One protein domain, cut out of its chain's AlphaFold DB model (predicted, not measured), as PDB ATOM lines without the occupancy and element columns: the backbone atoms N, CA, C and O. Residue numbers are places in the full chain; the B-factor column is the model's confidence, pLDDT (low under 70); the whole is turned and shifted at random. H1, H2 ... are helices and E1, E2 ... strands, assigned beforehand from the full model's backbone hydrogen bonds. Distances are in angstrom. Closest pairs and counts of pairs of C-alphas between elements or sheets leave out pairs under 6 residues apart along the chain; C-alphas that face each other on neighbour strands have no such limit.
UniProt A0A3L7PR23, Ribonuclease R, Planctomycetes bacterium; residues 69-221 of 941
ATOM      1  N   ILE A  69      19.612  81.874  81.242       80.00
ATOM      2  CA  ILE A  69      18.890  83.138  81.469       80.00
ATOM      3  C   ILE A  69      19.451  83.820  82.726       80.00
ATOM      4  O   ILE A  69      19.737  83.146  83.714       80.00
ATOM      5  N   ALA A  70      19.598  85.147  82.698       78.62
ATOM      6  CA  ALA A  70      20.042  85.946  83.843       78.62
ATOM      7  C   ALA A  70      18.862  86.538  84.638       78.62
ATOM      8  O   ALA A  70      17.837  86.922  84.060       78.62
ATOM      9  N   GLY A  71      19.021  86.630  85.956       81.06
ATOM     10  CA  GLY A  71      18.057  87.251  86.861       81.06
ATOM     11  C   GLY A  71      18.260  86.862  88.324       81.06
ATOM     12  O   GLY A  71      19.151  86.082  88.667       81.06
ATOM     13  N   THR A  72      17.400  87.395  89.183       86.25
ATOM     14  CA  THR A  72      17.544  87.316  90.637       86.25
ATOM     15  C   THR A  72      17.012  85.991  91.183       86.25
ATOM     16  O   THR A  72      15.976  85.482  90.734       86.25
ATOM     17  N   ILE A  73      17.665  85.439  92.207       88.75
ATOM     18  CA  ILE A  73      17.194  84.239  92.914       88.75
ATOM     19  C   ILE A  73      16.691  84.553  94.330       88.75
ATOM     20  O   ILE A  73      17.210  85.418  95.031       88.75
ATOM     21  N   LYS A  74      15.660  83.826  94.772       89.31
ATOM     22  CA  LYS A  74      15.117  83.870  96.135       89.31
ATOM     23  C   LYS A  74      15.194  82.484  96.763       89.31
ATOM     24  O   LYS A  74      14.494  81.573  96.324       89.31
ATOM     25  N   ARG A  75      16.028  82.318  97.790       87.12
ATOM     26  CA  ARG A  75      16.183  81.070  98.551       87.12
ATOM     27  C   ARG A  75      15.119  80.988  99.652       87.12
ATOM     28  O   ARG A  75      14.678  81.993 100.202       87.12
ATOM     29  N   THR A  76      14.687  79.772  99.959       81.88
ATOM     30  CA  THR A  76      13.769  79.450 101.060       81.88
ATOM     31  C   THR A  76      14.528  78.794 102.209       81.88
ATOM     32  O   THR A  76      15.528  78.115 101.976       81.88
ATOM     33  N   GLY A  77      13.999  78.881 103.433       66.69
ATOM     34  CA  GLY A  77      14.547  78.204 104.622       66.69
ATOM     35  C   GLY A  77      14.457  76.665 104.616       66.69
ATOM     36  O   GLY A  77      14.551  76.051 105.668       66.69
ATOM     37  N   LYS A  78      14.209  76.039 103.454       70.81
ATOM     38  CA  LYS A  78      14.360  74.591 103.200       70.81
ATOM     39  C   LYS A  78      15.385  74.317 102.083       70.81
ATOM     40  O   LYS A  78      15.291  73.309 101.385       70.81
ATOM     41  N   GLY A  79      16.256  75.284 101.792       75.25
ATOM     42  CA  GLY A  79      17.284  75.223 100.749       75.25
ATOM     43  C   GLY A  79      16.815  75.416  99.298       75.25
ATOM     44  O   GLY A  79      17.653  75.664  98.438       75.25
ATOM     45  N   ASN A  80      15.516  75.328  98.990       84.94
ATOM     46  CA  ASN A  80      15.008  75.485  97.616       84.94
ATOM     47  C   ASN A  80      15.057  76.949  97.163       84.94
ATOM     48  O   ASN A  80      14.835  77.838  97.988       84.94
ATOM     49  N   GLY A  81      15.247  77.197  95.868       88.12
ATOM     50  CA  GLY A  81      15.210  78.531  95.274       88.12
ATOM     51  C   GLY A  81      14.076  78.744  94.275       88.12
ATOM     52  O   GLY A  81      13.581  77.811  93.645       88.12
ATOM     53  N   TYR A  82      13.714  80.008  94.099       90.94
ATOM     54  CA  TYR A  82      12.849  80.506  93.037       90.94
ATOM     55  C   TYR A  82      13.615  81.580  92.268       90.94
ATOM     56  O   TYR A  82      13.992  82.603  92.836       90.94
ATOM     57  N   PHE A  83      13.873  81.337  90.989       89.00
ATOM     58  CA  PHE A  83      14.545  82.266  90.085       89.00
ATOM     59  C   PHE A  83      13.513  83.103  89.326       89.00
ATOM     60  O   PHE A  83      12.542  82.551  88.796       89.00
ATOM     61  N   ARG A  84      13.729  84.418  89.236       86.19
ATOM     62  CA  ARG A  84      12.935  85.317  88.392       86.19
ATOM     63  C   ARG A  84      13.848  85.961  87.340       86.19
ATOM     64  O   ARG A  84      14.816  86.616  87.720       86.19
ATOM     65  N   PRO A  85      13.572  85.796  86.034       79.69
ATOM     66  CA  PRO A  85      14.391  86.409  84.992       79.69
ATOM     67  C   PRO A  85      14.254  87.937  85.021       79.69
ATOM     68  O   PRO A  85      13.197  88.466  85.368       79.69
ATOM     69  N   HIS A  86      15.298  88.656  84.599       68.25
ATOM     70  CA  HIS A  86      15.232  90.117  84.433       68.25
ATOM     71  C   HIS A  86      14.233  90.574  83.363       68.25
ATOM     72  O   HIS A  86      13.669  91.665  83.454       68.25
ATOM     73  N   ASP A  87      14.087  89.755  82.325       64.38
ATOM     74  CA  ASP A  87      13.198  89.945  81.189       64.38
ATOM     75  C   ASP A  87      12.115  88.857  81.287       64.38
ATOM     76  O   ASP A  87      12.420  87.687  81.026       64.38
ATOM     77  N   PRO A  88      10.876  89.195  81.701       59.38
ATOM     78  CA  PRO A  88       9.800  88.220  81.854       59.38
ATOM     79  C   PRO A  88       9.529  87.419  80.579       59.38
ATOM     80  O   PRO A  88       9.207  86.241  80.679       59.38
ATOM     81  N   ALA A  89       9.753  87.996  79.390       57.12
ATOM     82  CA  ALA A  89       9.571  87.305  78.112       57.12
ATOM     83  C   ALA A  89      10.634  86.219  77.842       57.12
ATOM     84  O   ALA A  89      10.464  85.406  76.935       57.12
ATOM     85  N   SER A  90      11.708  86.147  78.643       57.75
ATOM     86  CA  SER A  90      12.678  85.039  78.596       57.75
ATOM     87  C   SER A  90      12.092  83.707  79.088       57.75
ATOM     88  O   SER A  90      12.675  82.645  78.867       57.75
ATOM     89  N   LEU A  91      10.932  83.735  79.751       61.41
ATOM     90  CA  LEU A  91      10.110  82.566  80.037       61.41
ATOM     91  C   LEU A  91       8.742  82.779  79.370       61.41
ATOM     92  O   LEU A  91       8.170  83.851  79.470       61.41
ATOM     93  N   GLU A  92       8.154  81.750  78.750       51.66
ATOM     94  CA  GLU A  92       6.808  81.853  78.131       51.66
ATOM     95  C   GLU A  92       5.642  82.091  79.136       51.66
ATOM     96  O   GLU A  92       4.476  81.923  78.787       51.66
ATOM     97  N   ALA A  93       5.940  82.444  80.391       49.12
ATOM     98  CA  ALA A  93       5.001  82.828  81.443       49.12
ATOM     99  C   ALA A  93       5.734  83.651  82.522       49.12
ATOM    100  O   ALA A  93       6.907  83.385  82.791       49.12
ATOM    101  N   ASP A  94       5.029  84.557  83.215       50.19
ATOM    102  CA  ASP A  94       5.534  85.347  84.364       50.19
ATOM    103  C   ASP A  94       5.693  84.503  85.659       50.19
ATOM    104  O   ASP A  94       5.535  84.975  86.785       50.19
ATOM    105  N   GLU A  95       5.985  83.209  85.507       60.06
ATOM    106  CA  GLU A  95       6.169  82.259  86.601       60.06
ATOM    107  C   GLU A  95       7.648  82.145  86.988       60.06
ATOM    108  O   GLU A  95       8.525  81.925  86.150       60.06
ATOM    109  N   SER A  96       7.930  82.215  88.290       75.75
ATOM    110  CA  SER A  96       9.268  81.952  88.825       75.75
ATOM    111  C   SER A  96       9.702  80.508  88.561       75.75
ATOM    112  O   SER A  96       8.983  79.562  88.898       75.75
ATOM    113  N   LEU A  97      10.914  80.326  88.043       85.94
ATOM    114  CA  LEU A  97      11.499  79.015  87.787       85.94
ATOM    115  C   LEU A  97      11.974  78.373  89.098       85.94
ATOM    116  O   LEU A  97      12.693  79.000  89.875       85.94
ATOM    117  N   TYR A  98      11.621  77.110  89.335       88.50
ATOM    118  CA  TYR A  98      12.049  76.404  90.543       88.50
ATOM    119  C   TYR A  98      13.508  75.936  90.443       88.50
ATOM    120  O   TYR A  98      13.914  75.355  89.436       88.50
ATOM    121  N   VAL A  99      14.292  76.120  91.499       89.69
ATOM    122  CA  VAL A  99      15.677  75.646  91.595       89.69
ATOM    123  C   VAL A  99      15.785  74.720  92.807       89.69
ATOM    124  O   VAL A  99      15.497  75.108  93.940       89.69
ATOM    125  N   PHE A 100      16.157  73.462  92.569       88.50
ATOM    126  CA  PHE A 100      16.332  72.475  93.639       88.50
ATOM    127  C   PHE A 100      17.583  72.801  94.472       88.50
ATOM    128  O   PHE A 100      18.527  73.352  93.910       88.50
ATOM    129  N   PRO A 101      17.663  72.422  95.764       87.12
ATOM    130  CA  PRO A 101      18.808  72.757  96.622       87.12
ATOM    131  C   PRO A 101      20.150  72.254  96.061       87.12
ATOM    132  O   PRO A 101      21.167  72.926  96.160       87.12
ATOM    133  N   GLU A 102      20.132  71.096  95.396       86.25
ATOM    134  CA  GLU A 102      21.265  70.506  94.660       86.25
ATOM    135  C   GLU A 102      21.759  71.351  93.477       86.25
ATOM    136  O   GLU A 102      22.913  71.249  93.072       86.25
ATOM    137  N   ASP A 103      20.876  72.166  92.903       89.75
ATOM    138  CA  ASP A 103      21.103  72.964  91.703       89.75
ATOM    139  C   ASP A 103      21.270  74.472  92.030       89.75
ATOM    140  O   ASP A 103      21.410  75.283  91.112       89.75
ATOM    141  N   MET A 104      21.292  74.848  93.321       88.44
ATOM    142  CA  MET A 104      21.481  76.223  93.827       88.44
ATOM    143  C   MET A 104      22.945  76.683  93.893       88.44
ATOM    144  O   MET A 104      23.193  77.885  93.967       88.44
ATOM    145  N   LYS A 105      23.911  75.753  93.927       87.81
ATOM    146  CA  LYS A 105      25.280  76.020  94.414       87.81
ATOM    147  C   LYS A 105      25.242  76.690  95.804       87.81
ATOM    148  O   LYS A 105      24.545  76.217  96.698       87.81
ATOM    149  N   ASP A 106      25.979  77.777  95.975       87.25
ATOM    150  CA  ASP A 106      26.028  78.668  97.131       87.25
ATOM    151  C   ASP A 106      25.271  79.989  96.873       87.25
ATOM    152  O   ASP A 106      25.525  80.994  97.538       87.25
ATOM    153  N   ALA A 107      24.351  80.011  95.898       88.69
ATOM    154  CA  ALA A 107      23.539  81.188  95.611       88.69
ATOM    155  C   ALA A 107      22.548  81.480  96.746       88.69
ATOM    156  O   ALA A 107      21.974  80.575  97.373       88.69
ATOM    157  N   TYR A 108      22.346  82.768  96.996       89.00
ATOM    158  CA  TYR A 108      21.551  83.275  98.101       89.00
ATOM    159  C   TYR A 108      20.448  84.242  97.640       89.00
ATOM    160  O   TYR A 108      20.401  84.660  96.488       89.00
ATOM    161  N   THR A 109      19.500  84.555  98.526       88.00
ATOM    162  CA  THR A 109      18.409  85.490  98.222       88.00
ATOM    163  C   THR A 109      18.956  86.861  97.836       88.00
ATOM    164  O   THR A 109      19.736  87.444  98.580       88.00
ATOM    165  N   GLY A 110      18.512  87.374  96.689       83.88
ATOM    166  CA  GLY A 110      18.975  88.642  96.127       83.88
ATOM    167  C   GLY A 110      20.193  88.509  95.212       83.88
ATOM    168  O   GLY A 110      20.511  89.471  94.523       83.88
ATOM    169  N   ASP A 111      20.854  87.346  95.156       88.06
ATOM    170  CA  ASP A 111      21.942  87.130  94.202       88.06
ATOM    171  C   ASP A 111      21.413  87.190  92.767       88.06
ATOM    172  O   ASP A 111      20.412  86.552  92.416       88.06
ATOM    173  N   GLU A 112      22.139  87.913  91.920       84.38
ATOM    174  CA  GLU A 112      21.964  87.851  90.478       84.38
ATOM    175  C   GLU A 112      22.712  86.645  89.943       84.38
ATOM    176  O   GLU A 112      23.914  86.484  90.166       84.38
ATOM    177  N   VAL A 113      22.001  85.781  89.232       86.88
ATOM    178  CA  VAL A 113      22.503  84.479  88.807       86.88
ATOM    179  C   VAL A 113      22.237  84.233  87.330       86.88
ATOM    180  O   VAL A 113      21.271  84.719  86.744       86.88
ATOM    181  N   LEU A 114      23.102  83.423  86.730       83.81
ATOM    182  CA  LEU A 114      22.879  82.824  85.426       83.81
ATOM    183  C   LEU A 114      22.337  81.410  85.638       83.81
ATOM    184  O   LEU A 114      23.039  80.546  86.171       83.81
ATOM    185  N   VAL A 115      21.097  81.162  85.224       86.69
ATOM    186  CA  VAL A 115      20.411  79.878  85.406       86.69
ATOM    187  C   VAL A 115      20.235  79.166  84.069       86.69
ATOM    188  O   VAL A 115      19.665  79.718  83.133       86.69
ATOM    189  N   GLN A 116      20.694  77.917  83.988       86.19
ATOM    190  CA  GLN A 116      20.404  77.017  82.873       86.19
ATOM    191  C   GLN A 116      19.021  76.395  83.048       86.19
ATOM    192  O   GLN A 116      18.703  75.875  84.122       86.19
ATOM    193  N   LEU A 117      18.216  76.394  81.987       83.94
ATOM    194  CA  LEU A 117      16.935  75.697  81.969       83.94
ATOM    195  C   LEU A 117      17.145  74.177  81.962       83.94
ATOM    196  O   LEU A 117      17.840  73.627  81.109       83.94
ATOM    197  N   LEU A 118      16.498  73.477  82.895       81.50
ATOM    198  CA  LEU A 118      16.461  72.018  82.935       81.50
ATOM    199  C   LEU A 118      15.114  71.503  82.412       81.50
ATOM    200  O   LEU A 118      14.071  72.153  82.531       81.50
ATOM    201  N   ARG A 119      15.108  70.277  81.870       68.62
ATOM    202  CA  ARG A 119      13.853  69.564  81.574       68.62
ATOM    203  C   ARG A 119      13.031  69.385  82.853       68.62
ATOM    204  O   ARG A 119      13.588  69.172  83.926       68.62
ATOM    205  N   THR A 120      11.709  69.438  82.711       68.25
ATOM    206  CA  THR A 120      10.747  69.353  83.816       68.25
ATOM    207  C   THR A 120      11.000  68.135  84.714       68.25
ATOM    208  O   THR A 120      10.969  66.987  84.266       68.25
ATOM    209  N   ARG A 121      11.233  68.384  86.008       63.69
ATOM    210  CA  ARG A 121      11.351  67.355  87.053       63.69
ATOM    211  C   ARG A 121      10.073  67.361  87.886       63.69
ATOM    212  O   ARG A 121       9.618  68.427  88.265       63.69
ATOM    213  N   ASN A 122       9.531  66.176  88.183       52.28
ATOM    214  CA  ASN A 122       8.304  65.937  88.963       52.28
ATOM    215  C   ASN A 122       7.048  66.720  88.509       52.28
ATOM    216  O   ASN A 122       6.930  67.927  88.665       52.28
ATOM    217  N   ARG A 123       6.035  65.996  88.004       54.72
ATOM    218  CA  ARG A 123       4.686  66.532  87.693       54.72
ATOM    219  C   ARG A 123       4.639  67.791  86.796       54.72
ATOM    220  O   ARG A 123       3.639  68.495  86.795       54.72
ATOM    221  N   GLY A 124       5.665  68.027  85.977       61.03
ATOM    222  CA  GLY A 124       5.655  69.080  84.956       61.03
ATOM    223  C   GLY A 124       6.147  70.457  85.408       61.03
ATOM    224  O   GLY A 124       6.119  71.375  84.596       61.03
ATOM    225  N   GLN A 125       6.643  70.612  86.641       68.88
ATOM    226  CA  GLN A 125       7.221  71.884  87.082       68.88
ATOM    227  C   GLN A 125       8.498  72.203  86.284       68.88
ATOM    228  O   GLN A 125       9.400  71.363  86.159       68.88
ATOM    229  N   ARG A 126       8.577  73.415  85.715       77.50
ATOM    230  CA  ARG A 126       9.796  73.924  85.065       77.50
ATOM    231  C   ARG A 126      10.850  74.170  86.140       77.50
ATOM    232  O   ARG A 126      10.544  74.748  87.182       77.50
ATOM    233  N   CYS A 127      12.083  73.739  85.886       87.44
ATOM    234  CA  CYS A 127      13.175  73.909  86.835       87.44
ATOM    235  C   CYS A 127      14.471  74.352  86.156       87.44
ATOM    236  O   CYS A 127      14.609  74.228  84.939       87.44
ATOM    237  N   GLY A 128      15.402  74.886  86.940       89.19
ATOM    238  CA  GLY A 128      16.702  75.344  86.462       89.19
ATOM    239  C   GLY A 128      17.842  75.010  87.414       89.19
ATOM    240  O   GLY A 128      17.624  74.490  88.509       89.19
ATOM    241  N   ARG A 129      19.061  75.323  86.972       90.75
ATOM    242  CA  ARG A 129      20.308  75.202  87.733       90.75
ATOM    243  C   ARG A 129      21.121  76.481  87.660       90.75
ATOM    244  O   ARG A 129      21.367  76.969  86.561       90.75
ATOM    245  N   VAL A 130      21.616  76.955  88.799       89.69
ATOM    246  CA  VAL A 130      22.587  78.053  88.862       89.69
ATOM    247  C   VAL A 130      23.910  77.599  88.241       89.69
ATOM    248  O   VAL A 130      24.596  76.706  88.747       89.69
ATOM    249  N   VAL A 131      24.272  78.219  87.120       88.44
ATOM    250  CA  VAL A 131      25.564  78.042  86.445       88.44
ATOM    251  C   VAL A 131      26.599  78.984  87.047       88.44
ATOM    252  O   VAL A 131      27.714  78.557  87.339       88.44
ATOM    253  N   GLU A 132      26.225  80.237  87.284       83.38
ATOM    254  CA  GLU A 132      27.121  81.307  87.723       83.38
ATOM    255  C   GLU A 132      26.366  82.274  88.641       83.38
ATOM    256  O   GLU A 132      25.162  82.473  88.474       83.38
ATOM    257  N   ILE A 133      27.077  82.879  89.590       85.50
ATOM    258  CA  ILE A 133      26.580  83.983  90.413       85.50
ATOM    259  C   ILE A 133      27.255  85.245  89.879       85.50
ATOM    260  O   ILE A 133      28.471  85.390  89.980       85.50
ATOM    261  N   LEU A 134      26.466  86.109  89.248       80.31
ATOM    262  CA  LEU A 134      26.915  87.293  88.518       80.31
ATOM    263  C   LEU A 134      27.257  88.444  89.472       80.31
ATOM    264  O   LEU A 134      28.262  89.128  89.288       80.31
ATOM    265  N   SER A 135      26.436  88.632  90.506       80.06
ATOM    266  CA  SER A 135      26.709  89.527  91.632       80.06
ATOM    267  C   SER A 135      25.949  89.068  92.871       80.06
ATOM    268  O   SER A 135      24.842  88.542  92.764       80.06
ATOM    269  N   ARG A 136      26.537  89.276  94.054       86.69
ATOM    270  CA  ARG A 136      25.860  89.002  95.327       86.69
ATOM    271  C   ARG A 136      24.813  90.066  95.624       86.69
ATOM    272  O   ARG A 136      25.086  91.240  95.388       86.69
ATOM    273  N   GLY A 137      23.665  89.651  96.157       80.25
ATOM    274  CA  GLY A 137      22.597  90.565  96.577       80.25
ATOM    275  C   GLY A 137      22.941  91.330  97.850       80.25
ATOM    276  O   GLY A 137      22.634  92.508  97.967       80.25
ATOM    277  N   SER A 138      23.629  90.657  98.771       84.06
ATOM    278  CA  SER A 138      24.247  91.235  99.963       84.06
ATOM    279  C   SER A 138      25.513  90.446 100.297       84.06
ATOM    280  O   SER A 138      25.657  89.283  99.904       84.06
ATOM    281  N   LYS A 139      26.448  91.075 101.008       84.81
ATOM    282  CA  LYS A 139      27.616  90.410 101.612       84.81
ATOM    283  C   LYS A 139      27.683  90.583 103.126       84.81
ATOM    284  O   LYS A 139      28.400  89.819 103.775       84.81
ATOM    285  N   ALA A 140      26.989  91.585 103.661       89.12
ATOM    286  CA  ALA A 140      26.994  91.938 105.067       89.12
ATOM    287  C   ALA A 140      25.742  91.370 105.741       89.12
ATOM    288  O   ALA A 140      24.628  91.570 105.275       89.12
ATOM    289  N   PHE A 141      25.922  90.666 106.853       91.25
ATOM    290  CA  PHE A 141      24.825  90.058 107.597       91.25
ATOM    291  C   PHE A 141      24.925  90.435 109.069       91.25
ATOM    292  O   PHE A 141      26.023  90.495 109.623       91.25
ATOM    293  N   VAL A 142      23.780  90.651 109.714       92.31
ATOM    294  CA  VAL A 142      23.716  90.878 111.161       92.31
ATOM    295  C   VAL A 142      23.357  89.574 111.865       92.31
ATOM    296  O   VAL A 142      22.518  88.799 111.398       92.31
ATOM    297  N   GLY A 143      24.007  89.313 112.994       92.25
ATOM    298  CA  GLY A 143      23.733  88.145 113.816       92.25
ATOM    299  C   GLY A 143      24.191  88.317 115.255       92.25
ATOM    300  O   GLY A 143      24.634  89.388 115.667       92.25
ATOM    301  N   SER A 144      24.068  87.237 116.021       92.19
ATOM    302  CA  SER A 144      24.483  87.174 117.426       92.19
ATOM    303  C   SER A 144      25.698  86.253 117.566       92.19
ATOM    304  O   SER A 144      25.659  85.111 117.090       92.19
ATOM    305  N   TYR A 145      26.772  86.753 118.177       93.31
ATOM    306  CA  TYR A 145      28.026  86.023 118.378       93.31
ATOM    307  C   TYR A 145      27.936  85.035 119.549       93.31
ATOM    308  O   TYR A 145      27.326  85.326 120.578       93.31
ATOM    309  N   PHE A 146      28.559  83.866 119.405       92.75
ATOM    310  CA  PHE A 146      28.723  82.887 120.477       92.75
ATOM    311  C   PHE A 146      29.945  81.992 120.236       92.75
ATOM    312  O   PHE A 146      30.441  81.865 119.117       92.75
ATOM    313  N   GLU A 147      30.398  81.309 121.285       91.31
ATOM    314  CA  GLU A 147      31.564  80.422 121.236       91.31
ATOM    315  C   GLU A 147      31.179  78.956 121.417       91.31
ATOM    316  O   GLU A 147      30.269  78.608 122.176       91.31
ATOM    317  N   ARG A 148      31.890  78.060 120.725       90.88
ATOM    318  CA  ARG A 148      31.732  76.613 120.895       90.88
ATOM    319  C   ARG A 148      33.051  75.890 120.641       90.88
ATOM    320  O   ARG A 148      33.521  75.864 119.510       90.88
ATOM    321  N   ARG A 149      33.578  75.210 121.669       85.94
ATOM    322  CA  ARG A 149      34.887  74.515 121.628       85.94
ATOM    323  C   ARG A 149      36.011  75.465 121.187       85.94
ATOM    324  O   ARG A 149      36.733  75.155 120.249       85.94
ATOM    325  N   ASP A 150      36.075  76.634 121.818       82.31
ATOM    326  CA  ASP A 150      37.092  77.674 121.594       82.31
ATOM    327  C   ASP A 150      37.142  78.242 120.155       82.31
ATOM    328  O   ASP A 150      38.096  78.913 119.765       82.31
ATOM    329  N   HIS A 151      36.083  78.016 119.370       87.44
ATOM    330  CA  HIS A 151      35.861  78.632 118.064       87.44
ATOM    331  C   HIS A 151      34.665  79.590 118.113       87.44
ATOM    332  O   HIS A 151      33.624  79.269 118.699       87.44
ATOM    333  N   GLY A 152      34.821  80.748 117.469       91.69
ATOM    334  CA  GLY A 152      33.781  81.763 117.331       91.69
ATOM    335  C   GLY A 152      32.792  81.437 116.212       91.69
ATOM    336  O   GLY A 152      33.175  81.043 115.107       91.69
ATOM    337  N   PHE A 153      31.509  81.646 116.488       93.62
ATOM    338  CA  PHE A 153      30.412  81.479 115.541       93.62
ATOM    339  C   PHE A 153      29.459  82.668 115.614       93.62
ATOM    340  O   PHE A 153      29.299  83.300 116.657       93.62
ATOM    341  N   VAL A 154      28.765  82.943 114.513       92.81
ATOM    342  CA  VAL A 154      27.673  83.919 114.481       92.81
ATOM    343  C   VAL A 154      26.409  83.240 113.971       92.81
ATOM    344  O   VAL A 154      26.378  82.655 112.885       92.81
ATOM    345  N   ARG A 155      25.339  83.323 114.766       91.56
ATOM    346  CA  ARG A 155      23.987  82.970 114.327       91.56
ATOM    347  C   ARG A 155      23.377  84.200 113.663       91.56
ATOM    348  O   ARG A 155      23.038  85.155 114.358       91.56
ATOM    349  N   ILE A 156      23.283  84.165 112.338       90.06
ATOM    350  CA  ILE A 156      22.646  85.206 111.521       90.06
ATOM    351  C   ILE A 156      21.150  85.290 111.844       90.06
ATOM    352  O   ILE A 156      20.529  84.277 112.168       90.06
ATOM    353  N   ASP A 157      20.592  86.494 111.764       84.19
ATOM    354  CA  ASP A 157      19.190  86.758 112.083       84.19
ATOM    355  C   ASP A 157      18.196  86.179 111.071       84.19
ATOM    356  O   ASP A 157      18.437  86.125 109.858       84.19
ATOM    357  N   GLY A 158      17.027  85.794 111.593       76.56
ATOM    358  CA  GLY A 158      15.971  85.132 110.838       76.56
ATOM    359  C   GLY A 158      16.359  83.726 110.370       76.56
ATOM    360  O   GLY A 158      17.345  83.132 110.794       76.56
ATOM    361  N   ASN A 159      15.572  83.176 109.446       69.50
ATOM    362  CA  ASN A 159      15.746  81.805 108.948       69.50
ATOM    363  C   ASN A 159      16.567  81.791 107.641       69.50
ATOM    364  O   ASN A 159      16.243  81.072 106.695       69.50
ATOM    365  N   GLN A 160      17.594  82.645 107.588       73.44
ATOM    366  CA  GLN A 160      18.457  82.885 106.426       73.44
ATOM    367  C   GLN A 160      19.421  81.723 106.165       73.44
ATOM    368  O   GLN A 160      19.549  81.247 105.035       73.44
ATOM    369  N   PHE A 161      20.045  81.221 107.231       79.12
ATOM    370  CA  PHE A 161      20.979  80.101 107.196       79.12
ATOM    371  C   PHE A 161      20.605  79.085 108.283       79.12
ATOM    372  O   PHE A 161      20.293  79.461 109.410       79.12
ATOM    373  N   GLU A 162      20.610  77.792 107.945       75.06
ATOM    374  CA  GLU A 162      20.215  76.712 108.869       75.06
ATOM    375  C   GLU A 162      21.261  76.460 109.970       75.06
ATOM    376  O   GLU A 162      20.923  76.006 111.064       75.06
ATOM    377  N   SER A 163      22.532  76.761 109.692       82.69
ATOM    378  CA  SER A 163      23.656  76.624 110.618       82.69
ATOM    379  C   SER A 163      24.302  77.973 110.917       82.69
ATOM    380  O   SER A 163      24.337  78.863 110.069       82.69
ATOM    381  N   ALA A 164      24.865  78.103 112.119       90.00
ATOM    382  CA  ALA A 164      25.700  79.245 112.470       90.00
ATOM    383  C   ALA A 164      26.988  79.255 111.634       90.00
ATOM    384  O   ALA A 164      27.573  78.202 111.375       90.00
ATOM    385  N   ILE A 165      27.418  80.449 111.241       92.50
ATOM    386  CA  ILE A 165      28.578  80.660 110.377       92.50
ATOM    387  C   ILE A 165      29.828  80.752 111.251       92.50
ATOM    388  O   ILE A 165      29.816  81.440 112.273       92.50
ATOM    389  N   SER A 166      30.899  80.054 110.868       93.06
ATOM    390  CA  SER A 166      32.189  80.165 111.555       93.06
ATOM    391  C   SER A 166      32.807  81.533 111.275       93.06
ATOM    392  O   SER A 166      32.809  81.979 110.124       93.06
ATOM    393  N   VAL A 167      33.362  82.178 112.304       91.06
ATOM    394  CA  VAL A 167      34.068  83.459 112.156       91.06
ATOM    395  C   VAL A 167      35.532  83.355 112.565       91.06
ATOM    396  O   VAL A 167      35.869  82.767 113.592       91.06
ATOM    397  N   GLY A 168      36.406  83.923 111.735       77.25
ATOM    398  CA  GLY A 168      37.833  84.039 112.030       77.25
ATOM    399  C   GLY A 168      38.125  85.156 113.038       77.25
ATOM    400  O   GLY A 168      37.488  86.205 112.990       77.25
ATOM    401  N   ASP A 169      39.101  84.909 113.916       69.62
ATOM    402  CA  ASP A 169      39.693  85.864 114.873       69.62
ATOM    403  C   ASP A 169      38.691  86.771 115.634       69.62
ATOM    404  O   ASP A 169      38.655  87.988 115.428       69.62
ATOM    405  N   PRO A 170      37.869  86.206 116.541       60.94
ATOM    406  CA  PRO A 170      36.948  87.005 117.352       60.94
ATOM    407  C   PRO A 170      37.667  87.991 118.292       60.94
ATOM    408  O   PRO A 170      37.150  89.075 118.574       60.94
ATOM    409  N   GLY A 171      38.885  87.664 118.742       61.22
ATOM    410  CA  GLY A 171      39.647  88.488 119.683       61.22
ATOM    411  C   GLY A 171      40.007  89.874 119.137       61.22
ATOM    412  O   GLY A 171      40.035  90.840 119.901       61.22
ATOM    413  N   ALA A 172      40.205  90.005 117.821       63.22
ATOM    414  CA  ALA A 172      40.645  91.243 117.173       63.22
ATOM    415  C   ALA A 172      39.709  92.457 117.350       63.22
ATOM    416  O   ALA A 172      40.143  93.590 117.133       63.22
ATOM    417  N   LYS A 173      38.436  92.253 117.723       75.19
ATOM    418  CA  LYS A 173      37.455  93.339 117.938       75.19
ATOM    419  C   LYS A 173      36.828  93.368 119.331       75.19
ATOM    420  O   LYS A 173      35.913  94.154 119.550       75.19
ATOM    421  N   GLY A 174      37.323  92.549 120.263       83.25
ATOM    422  CA  GLY A 174      36.815  92.513 121.638       83.25
ATOM    423  C   GLY A 174      35.341  92.108 121.749       83.25
ATOM    424  O   GLY A 174      34.669  92.558 122.672       83.25
ATOM    425  N   VAL A 175      34.842  91.302 120.803       88.88
ATOM    426  CA  VAL A 175      33.468  90.779 120.834       88.88
ATOM    427  C   VAL A 175      33.280  89.856 122.039       88.88
ATOM    428  O   VAL A 175      34.174  89.072 122.367       88.88
ATOM    429  N   ILE A 176      32.114  89.919 122.677       89.56
ATOM    430  CA  ILE A 176      31.714  89.005 123.753       89.56
ATOM    431  C   ILE A 176      30.487  88.171 123.348       89.56
ATOM    432  O   ILE A 176      29.711  88.587 122.486       89.56
ATOM    433  N   PRO A 177      30.273  86.973 123.926       90.38
ATOM    434  CA  PRO A 177      29.068  86.182 123.669       90.38
ATOM    435  C   PRO A 177      27.771  86.982 123.881       90.38
ATOM    436  O   PRO A 177      27.673  87.771 124.816       90.38
ATOM    437  N   GLU A 178      26.778  86.743 123.020       87.56
ATOM    438  CA  GLU A 178      25.518  87.501 122.881       87.56
ATOM    439  C   GLU A 178      25.640  88.934 122.310       87.56
ATOM    440  O   GLU A 178      24.616  89.607 122.133       87.56
ATOM    441  N   ASP A 179      26.839  89.392 121.922       92.00
ATOM    442  CA  ASP A 179      26.973  90.616 121.125       92.00
ATOM    443  C   ASP A 179      26.279  90.486 119.770       92.00
ATOM    444  O   ASP A 179      26.359  89.477 119.059       92.00
ATOM    445  N   ARG A 180      25.653  91.590 119.377       93.50
ATOM    446  CA  ARG A 180      25.165  91.842 118.030       93.50
ATOM    447  C   ARG A 180      26.343  92.265 117.171       93.50
ATOM    448  O   ARG A 180      27.052  93.214 117.502       93.50
ATOM    449  N   VAL A 181      26.550  91.575 116.059       93.88
ATOM    450  CA  VAL A 181      27.681  91.812 115.157       93.88
ATOM    451  C   VAL A 181      27.230  91.879 113.709       93.88
ATOM    452  O   VAL A 181      26.319  91.163 113.296       93.88
ATOM    453  N   VAL A 182      27.912  92.719 112.936       93.56
ATOM    454  CA  VAL A 182      27.897  92.683 111.474       93.56
ATOM    455  C   VAL A 182      29.065  91.813 111.030       93.56
ATOM    456  O   VAL A 182      30.197  92.011 111.483       93.56
ATOM    457  N   VAL A 183      28.798  90.860 110.144       93.06
ATOM    458  CA  VAL A 183      29.813  90.020 109.504       93.06
ATOM    459  C   VAL A 183      29.791  90.207 107.994       93.06
ATOM    460  O   VAL A 183      28.718  90.325 107.409       93.06
ATOM    461  N   GLU A 184      30.957  90.198 107.350       92.19
ATOM    462  CA  GLU A 184      31.057  90.052 105.895       92.19
ATOM    463  C   GLU A 184      31.335  88.587 105.544       92.19
ATOM    464  O   GLU A 184      32.237  87.954 106.099       92.19
ATOM    465  N   MET A 185      30.535  88.039 104.631       91.44
ATOM    466  CA  MET A 185      30.621  86.648 104.202       91.44
ATOM    467  C   MET A 185      31.797  86.449 103.233       91.44
ATOM    468  O   MET A 185      31.752  86.893 102.085       91.44
ATOM    469  N   LEU A 186      32.832  85.733 103.679       90.19
ATOM    470  CA  LEU A 186      33.988  85.362 102.854       90.19
ATOM    471  C   LEU A 186      33.649  84.186 101.929       90.19
ATOM    472  O   LEU A 186      34.060  84.157 100.768       90.19
ATOM    473  N   ARG A 187      32.874  83.219 102.437       89.81
ATOM    474  CA  ARG A 187      32.391  82.055 101.688       89.81
ATOM    475  C   ARG A 187      30.976  81.703 102.128       89.81
ATOM    476  O   ARG A 187      30.746  81.413 103.296       89.81
ATOM    477  N   PHE A 188      30.032  81.725 101.191       89.88
ATOM    478  CA  PHE A 188      28.626  81.448 101.481       89.88
ATOM    479  C   PHE A 188      28.391  79.966 101.819       89.88
ATOM    480  O   PHE A 188      29.009  79.096 101.197       89.88
ATOM    481  N   PRO A 189      27.478  79.653 102.758       87.38
ATOM    482  CA  PRO A 189      27.129  78.277 103.083       87.38
ATOM    483  C   PRO A 189      26.418  77.582 101.915       87.38
ATOM    484  O   PRO A 189      25.414  78.059 101.361       87.38
ATOM    485  N   SER A 190      26.925  76.400 101.583       83.56
ATOM    486  CA  SER A 190      26.403  75.510 100.547       83.56
ATOM    487  C   SER A 190      25.906  74.202 101.176       83.56
ATOM    488  O   SER A 190      25.786  74.094 102.394       83.56
ATOM    489  N   ARG A 191      25.585  73.192 100.360       77.06
ATOM    490  CA  ARG A 191      25.192  71.867 100.867       77.06
ATOM    491  C   ARG A 191      26.320  71.166 101.636       77.06
ATOM    492  O   ARG A 191      26.040  70.462 102.602       77.06
ATOM    493  N   ASP A 192      27.557  71.347 101.184       80.25
ATOM    494  CA  ASP A 192      28.723  70.578 101.635       80.25
ATOM    495  C   ASP A 192      29.734  71.447 102.416       80.25
ATOM    496  O   ASP A 192      30.791  70.967 102.818       80.25
ATOM    497  N   ASP A 193      29.410  72.727 102.646       82.88
ATOM    498  CA  ASP A 193      30.272  73.716 103.301       82.88
ATOM    499  C   ASP A 193      29.440  74.639 104.203       82.88
ATOM    500  O   ASP A 193      28.467  75.242 103.745       82.88
ATOM    501  N   ALA A 194      29.831  74.765 105.474       82.56
ATOM    502  CA  ALA A 194      29.133  75.577 106.475       82.56
ATOM    503  C   ALA A 194      29.322  77.096 106.291       82.56
ATOM    504  O   ALA A 194      28.665  77.878 106.978       82.56
ATOM    505  N   GLY A 195      30.194  77.513 105.368       89.88
ATOM    506  CA  GLY A 195      30.512  78.913 105.124       89.88
ATOM    507  C   GLY A 195      31.476  79.508 106.153       89.88
ATOM    508  O   GLY A 195      31.802  78.908 107.179       89.88
ATOM    509  N   GLU A 196      31.959  80.706 105.845       92.38
ATOM    510  CA  GLU A 196      32.967  81.418 106.627       92.38
ATOM    511  C   GLU A 196      32.783  82.928 106.473       92.38
ATOM    512  O   GLU A 196      32.552  83.425 105.366       92.38
ATOM    513  N   ALA A 197      32.896  83.661 107.577       93.06
ATOM    514  CA  ALA A 197      32.723  85.107 107.610       93.06
ATOM    515  C   ALA A 197      33.749  85.792 108.529       93.06
ATOM    516  O   ALA A 197      34.442  85.146 109.316       93.06
ATOM    517  N   VAL A 198      33.837  87.117 108.440       92.38
ATOM    518  CA  VAL A 198      34.674  87.953 109.313       92.38
ATOM    519  C   VAL A 198      33.825  89.029 109.981       92.38
ATOM    520  O   VAL A 198      32.970  89.630 109.333       92.38
ATOM    521  N   ILE A 199      34.045  89.292 111.272       93.00
ATOM    522  CA  ILE A 199      33.324  90.349 111.998       93.00
ATOM    523  C   ILE A 199      33.807  91.717 111.500       93.00
ATOM    524  O   ILE A 199      34.961  92.107 111.701       93.00
ATOM    525  N   THR A 200      32.923  92.485 110.864       91.50
ATOM    526  CA  THR A 200      33.218  93.836 110.366       91.50
ATOM    527  C   THR A 200      32.903  94.909 111.404       91.50
ATOM    528  O   THR A 200      33.718  95.820 111.562       91.50
ATOM    529  N   LYS A 201      31.828  94.768 112.187       91.88
ATOM    530  CA  LYS A 201      31.429  95.730 113.234       91.88
ATOM    531  C   LYS A 201      30.817  95.001 114.435       91.88
ATOM    532  O   LYS A 201      30.033  94.074 114.248       91.88
ATOM    533  N   VAL A 202      31.142  95.435 115.651       93.88
ATOM    534  CA  VAL A 202      30.399  95.060 116.867       93.88
ATOM    535  C   VAL A 202      29.366  96.158 117.112       93.88
ATOM    536  O   VAL A 202      29.715  97.336 117.110       93.88
ATOM    537  N   LEU A 203      28.094  95.780 117.242       92.81
ATOM    538  CA  LEU A 203      26.974  96.697 117.486       92.81
ATOM    539  C   LEU A 203      26.638  96.808 118.982       92.81
ATOM    540  O   LEU A 203      26.021  97.787 119.387       92.81
ATOM    541  N   GLY A 204      27.062  95.829 119.787       91.69
ATOM    542  CA  GLY A 204      26.892  95.781 121.240       91.69
ATOM    543  C   GLY A 204      25.906  94.707 121.704       91.69
ATOM    544  O   GLY A 204      25.356  93.949 120.904       91.69
ATOM    545  N   VAL A 205      25.674  94.644 123.015       88.62
ATOM    546  CA  VAL A 205      24.863  93.591 123.640       88.62
ATOM    547  C   VAL A 205      23.409  93.651 123.165       88.62
ATOM    548  O   VAL A 205      22.779  94.711 123.115       88.62
ATOM    549  N   ARG A 206      22.846  92.485 122.842       82.69
ATOM    550  CA  ARG A 206      21.451  92.349 122.413       82.69
ATOM    551  C   ARG A 206      20.468  92.948 123.430       82.69
ATOM    552  O   ARG A 206      20.458  92.565 124.594       82.69
ATOM    553  N   GLY A 207      19.585  93.827 122.953       78.69
ATOM    554  CA  GLY A 207      18.555  94.475 123.774       78.69
ATOM    555  C   GLY A 207      19.026  95.727 124.521       78.69
ATOM    556  O   GLY A 207      18.208  96.361 125.184       78.69
ATOM    557  N   ALA A 208      20.299  96.118 124.403       83.50
ATOM    558  CA  ALA A 208      20.736  97.438 124.847       83.50
ATOM    559  C   ALA A 208      20.137  98.551 123.949       83.50
ATOM    560  O   ALA A 208      19.913  98.312 122.756       83.50
ATOM    561  N   PRO A 209      19.889  99.761 124.491       80.69
ATOM    562  CA  PRO A 209      19.342 100.893 123.740       80.69
ATOM    563  C   PRO A 209      20.076 101.176 122.421       80.69
ATOM    564  O   PRO A 209      21.303 101.258 122.391       80.69
ATOM    565  N   GLY A 210      19.324 101.320 121.325       85.38
ATOM    566  CA  GLY A 210      19.846 101.652 119.993       85.38
ATOM    567  C   GLY A 210      20.527 100.503 119.234       85.38
ATOM    568  O   GLY A 210      20.839 100.653 118.051       85.38
ATOM    569  N   VAL A 211      20.741  99.334 119.849       90.00
ATOM    570  CA  VAL A 211      21.329  98.164 119.162       90.00
ATOM    571  C   VAL A 211      20.328  97.515 118.187       90.00
ATOM    572  O   VAL A 211      20.719  96.894 117.195       90.00
ATOM    573  N   ASP A 212      19.030  97.698 118.431       89.94
ATOM    574  CA  ASP A 212      17.924  97.389 117.518       89.94
ATOM    575  C   ASP A 212      17.943  98.288 116.267       89.94
ATOM    576  O   ASP A 212      17.912  97.784 115.143       89.94
ATOM    577  N   LEU A 213      18.097  99.602 116.457       91.62
ATOM    578  CA  LEU A 213      18.270 100.581 115.383       91.62
ATOM    579  C   LEU A 213      19.499 100.243 114.525       91.62
ATOM    580  O   LEU A 213      19.389 100.112 113.305       91.62
ATOM    581  N   LEU A 214      20.661 100.042 115.156       92.06
ATOM    582  CA  LEU A 214      21.901  99.685 114.460       92.06
ATOM    583  C   LEU A 214      21.808  98.330 113.741       92.06
ATOM    584  O   LEU A 214      22.362  98.184 112.651       92.06
ATOM    585  N   THR A 215      21.092  97.354 114.312       91.69
ATOM    586  CA  THR A 215      20.797  96.075 113.644       91.69
ATOM    587  C   THR A 215      20.106  96.322 112.305       91.69
ATOM    588  O   THR A 215      20.597  95.859 111.279       91.69
ATOM    589  N   ILE A 216      19.013  97.090 112.296       92.75
ATOM    590  CA  ILE A 216      18.218  97.328 111.083       92.75
ATOM    591  C   ILE A 216      18.987  98.152 110.045       92.75
ATOM    592  O   ILE A 216      18.945  97.823 108.859       92.75
ATOM    593  N   ILE A 217      19.737  99.172 110.473       93.44
ATOM    594  CA  ILE A 217      20.585  99.978 109.579       93.44
ATOM    595  C   ILE A 217      21.558  99.085 108.797       93.44
ATOM    596  O   ILE A 217      21.657  99.206 107.577       93.44
ATOM    597  N   HIS A 218      22.240  98.158 109.475       92.06
ATOM    598  CA  HIS A 218      23.220  97.287 108.827       92.06
ATOM    599  C   HIS A 218      22.599  96.105 108.068       92.06
ATOM    600  O   HIS A 218      23.140  95.714 107.040       92.06
ATOM    601  N   GLU A 219      21.464  95.565 108.517       89.69
ATOM    602  CA  GLU A 219      20.738  94.480 107.837       89.69
ATOM    603  C   GLU A 219      20.142  94.908 106.489       89.69
ATOM    604  O   GLU A 219      20.150  94.130 105.539       89.69
ATOM    605  N   PHE A 220      19.659  96.148 106.391       91.12
ATOM    606  CA  PHE A 220      19.112  96.715 105.154       91.12
ATOM    607  C   PHE A 220      20.151  97.512 104.339       91.12
ATOM    608  O   PHE A 220      19.804  98.148 103.338       91.12
ATOM    609  N   GLU A 221      21.428  97.475 104.740       90.69
ATOM    610  CA  GLU A 221      22.545  98.213 104.126       90.69
ATOM    611  C   GLU A 221      22.229  99.714 103.925       90.69
ATOM    612  O   GLU A 221      22.470 100.298 102.861       90.69
TER     613      GLU A 221
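Overview. This is residues 69 to 221 of the 941 residues of the protein "Ribonuclease R" of Planctomycetes bacterium (UniProt A0A3L7PR23). Two small closed barrels of five strands each stand one after the other along the longest axis, E1 to E5 making the first and E6 to E10 the second, and the chain passes from one to the other through residues 136 to 139. The second barrel has helix H2 packed along its outside and the short helix H1 on its outside too, while the first barrel has no named helix on it. The printed part has 153 residues, with ten named strands and two named helices in the order E1 to E8, H1, E9, E10, H2; the class is mostly strand, and each barrel is mixed, with one parallel pair. The whole is only just compact, close to loose, with a radius of gyration of the C-alphas of 17.6 A, and its elongated outline spans 53 by 31 by 24 A.

Arrangement. Start at E1, residues 69 to 75, and E2, residues 81 to 85, an antiparallel hairpin with N 74 and O 82 at 2.8 A. E3, residues 97 to 99, forms a hairpin with E2, with N 83 and O 97 at 2.8 A; E1, E2 and E3 are a meander, each strand the antiparallel neighbour of the one before. E4, residues 112 to 118, is antiparallel to E1, with N 115 and O 69 at 2.8 A, and E1 to E4 are a Greek key, a meander whose first strand is also the antiparallel neighbour of the fourth strand. E5, residues 127 to 135, forms a hairpin with E4, with N 134 and O 112 at 2.7 A, and is parallel to E3, with N 128 and O 98 at 2.9 A; the ring is closed. Go on to E6, residues 140 to 148, and E7, residues 151 to 156, a hairpin with N 153 and O 146 at 2.8 A. E8, residues 165 to 168, forms a hairpin with E7, with N 154 and O 165 at 2.9 A, and E6, E7 and E8 are the second meander. After H1, residues 170 to 173, look for E9, residues 179 to 187, antiparallel to E6 with N 183 and O 141 at 2.8 A. E10, residues 196 to 205, forms a hairpin with E9, with N 182 and O 201 at 2.8 A, and is parallel to E8, with N 197 and O 166 at 3.1 A, which closes the second ring. H1 lies outside this barrel at a height over the sheet of 7.5 A; its closest C-alphas to E10 are those of Pro 170 and Ile 199, 7.3 A apart. H2, residues 211 to 219, lies outside it over E9 at a height of 8.6 A and runs along the strands, at 0 degrees to E9 on the local plane; its closest C-alphas to E6 are those of Val 142 and Glu 219, 5.7 A apart. In H2 every O i to N i+4 pair is within hydrogen-bond range; H1 is too short for such a pair. E1 to E5 are apart from E6 to E10.

Along the chain. Find C-alpha 69 at (18.890, 83.138, 81.469), where E1 begins. E5 measures 21.2 A from first to last C-alpha and bends by 67 degrees at residue 132. E6 begins at C-alpha 140, (26.994, 91.938, 105.067), and measures 22.5 A; E10 measures 22.4 A and bends by 75 degrees at residue 201. H2 measures 11.9 A and ends at C-alpha 219, (20.738, 94.480, 107.837).

Size, cuts and confidence. The two C-alphas farthest apart are those of Glu 92 and Gly 174, 53.9 A. The printed part has no cut. The links from E2 to E3 and from E3 to E4 are long. The mean pLDDT of the printed part is 83.2; look for values under 70 at residues 86 to 95, 119 to 125 and 169 to 172, and at residues 77 and 159.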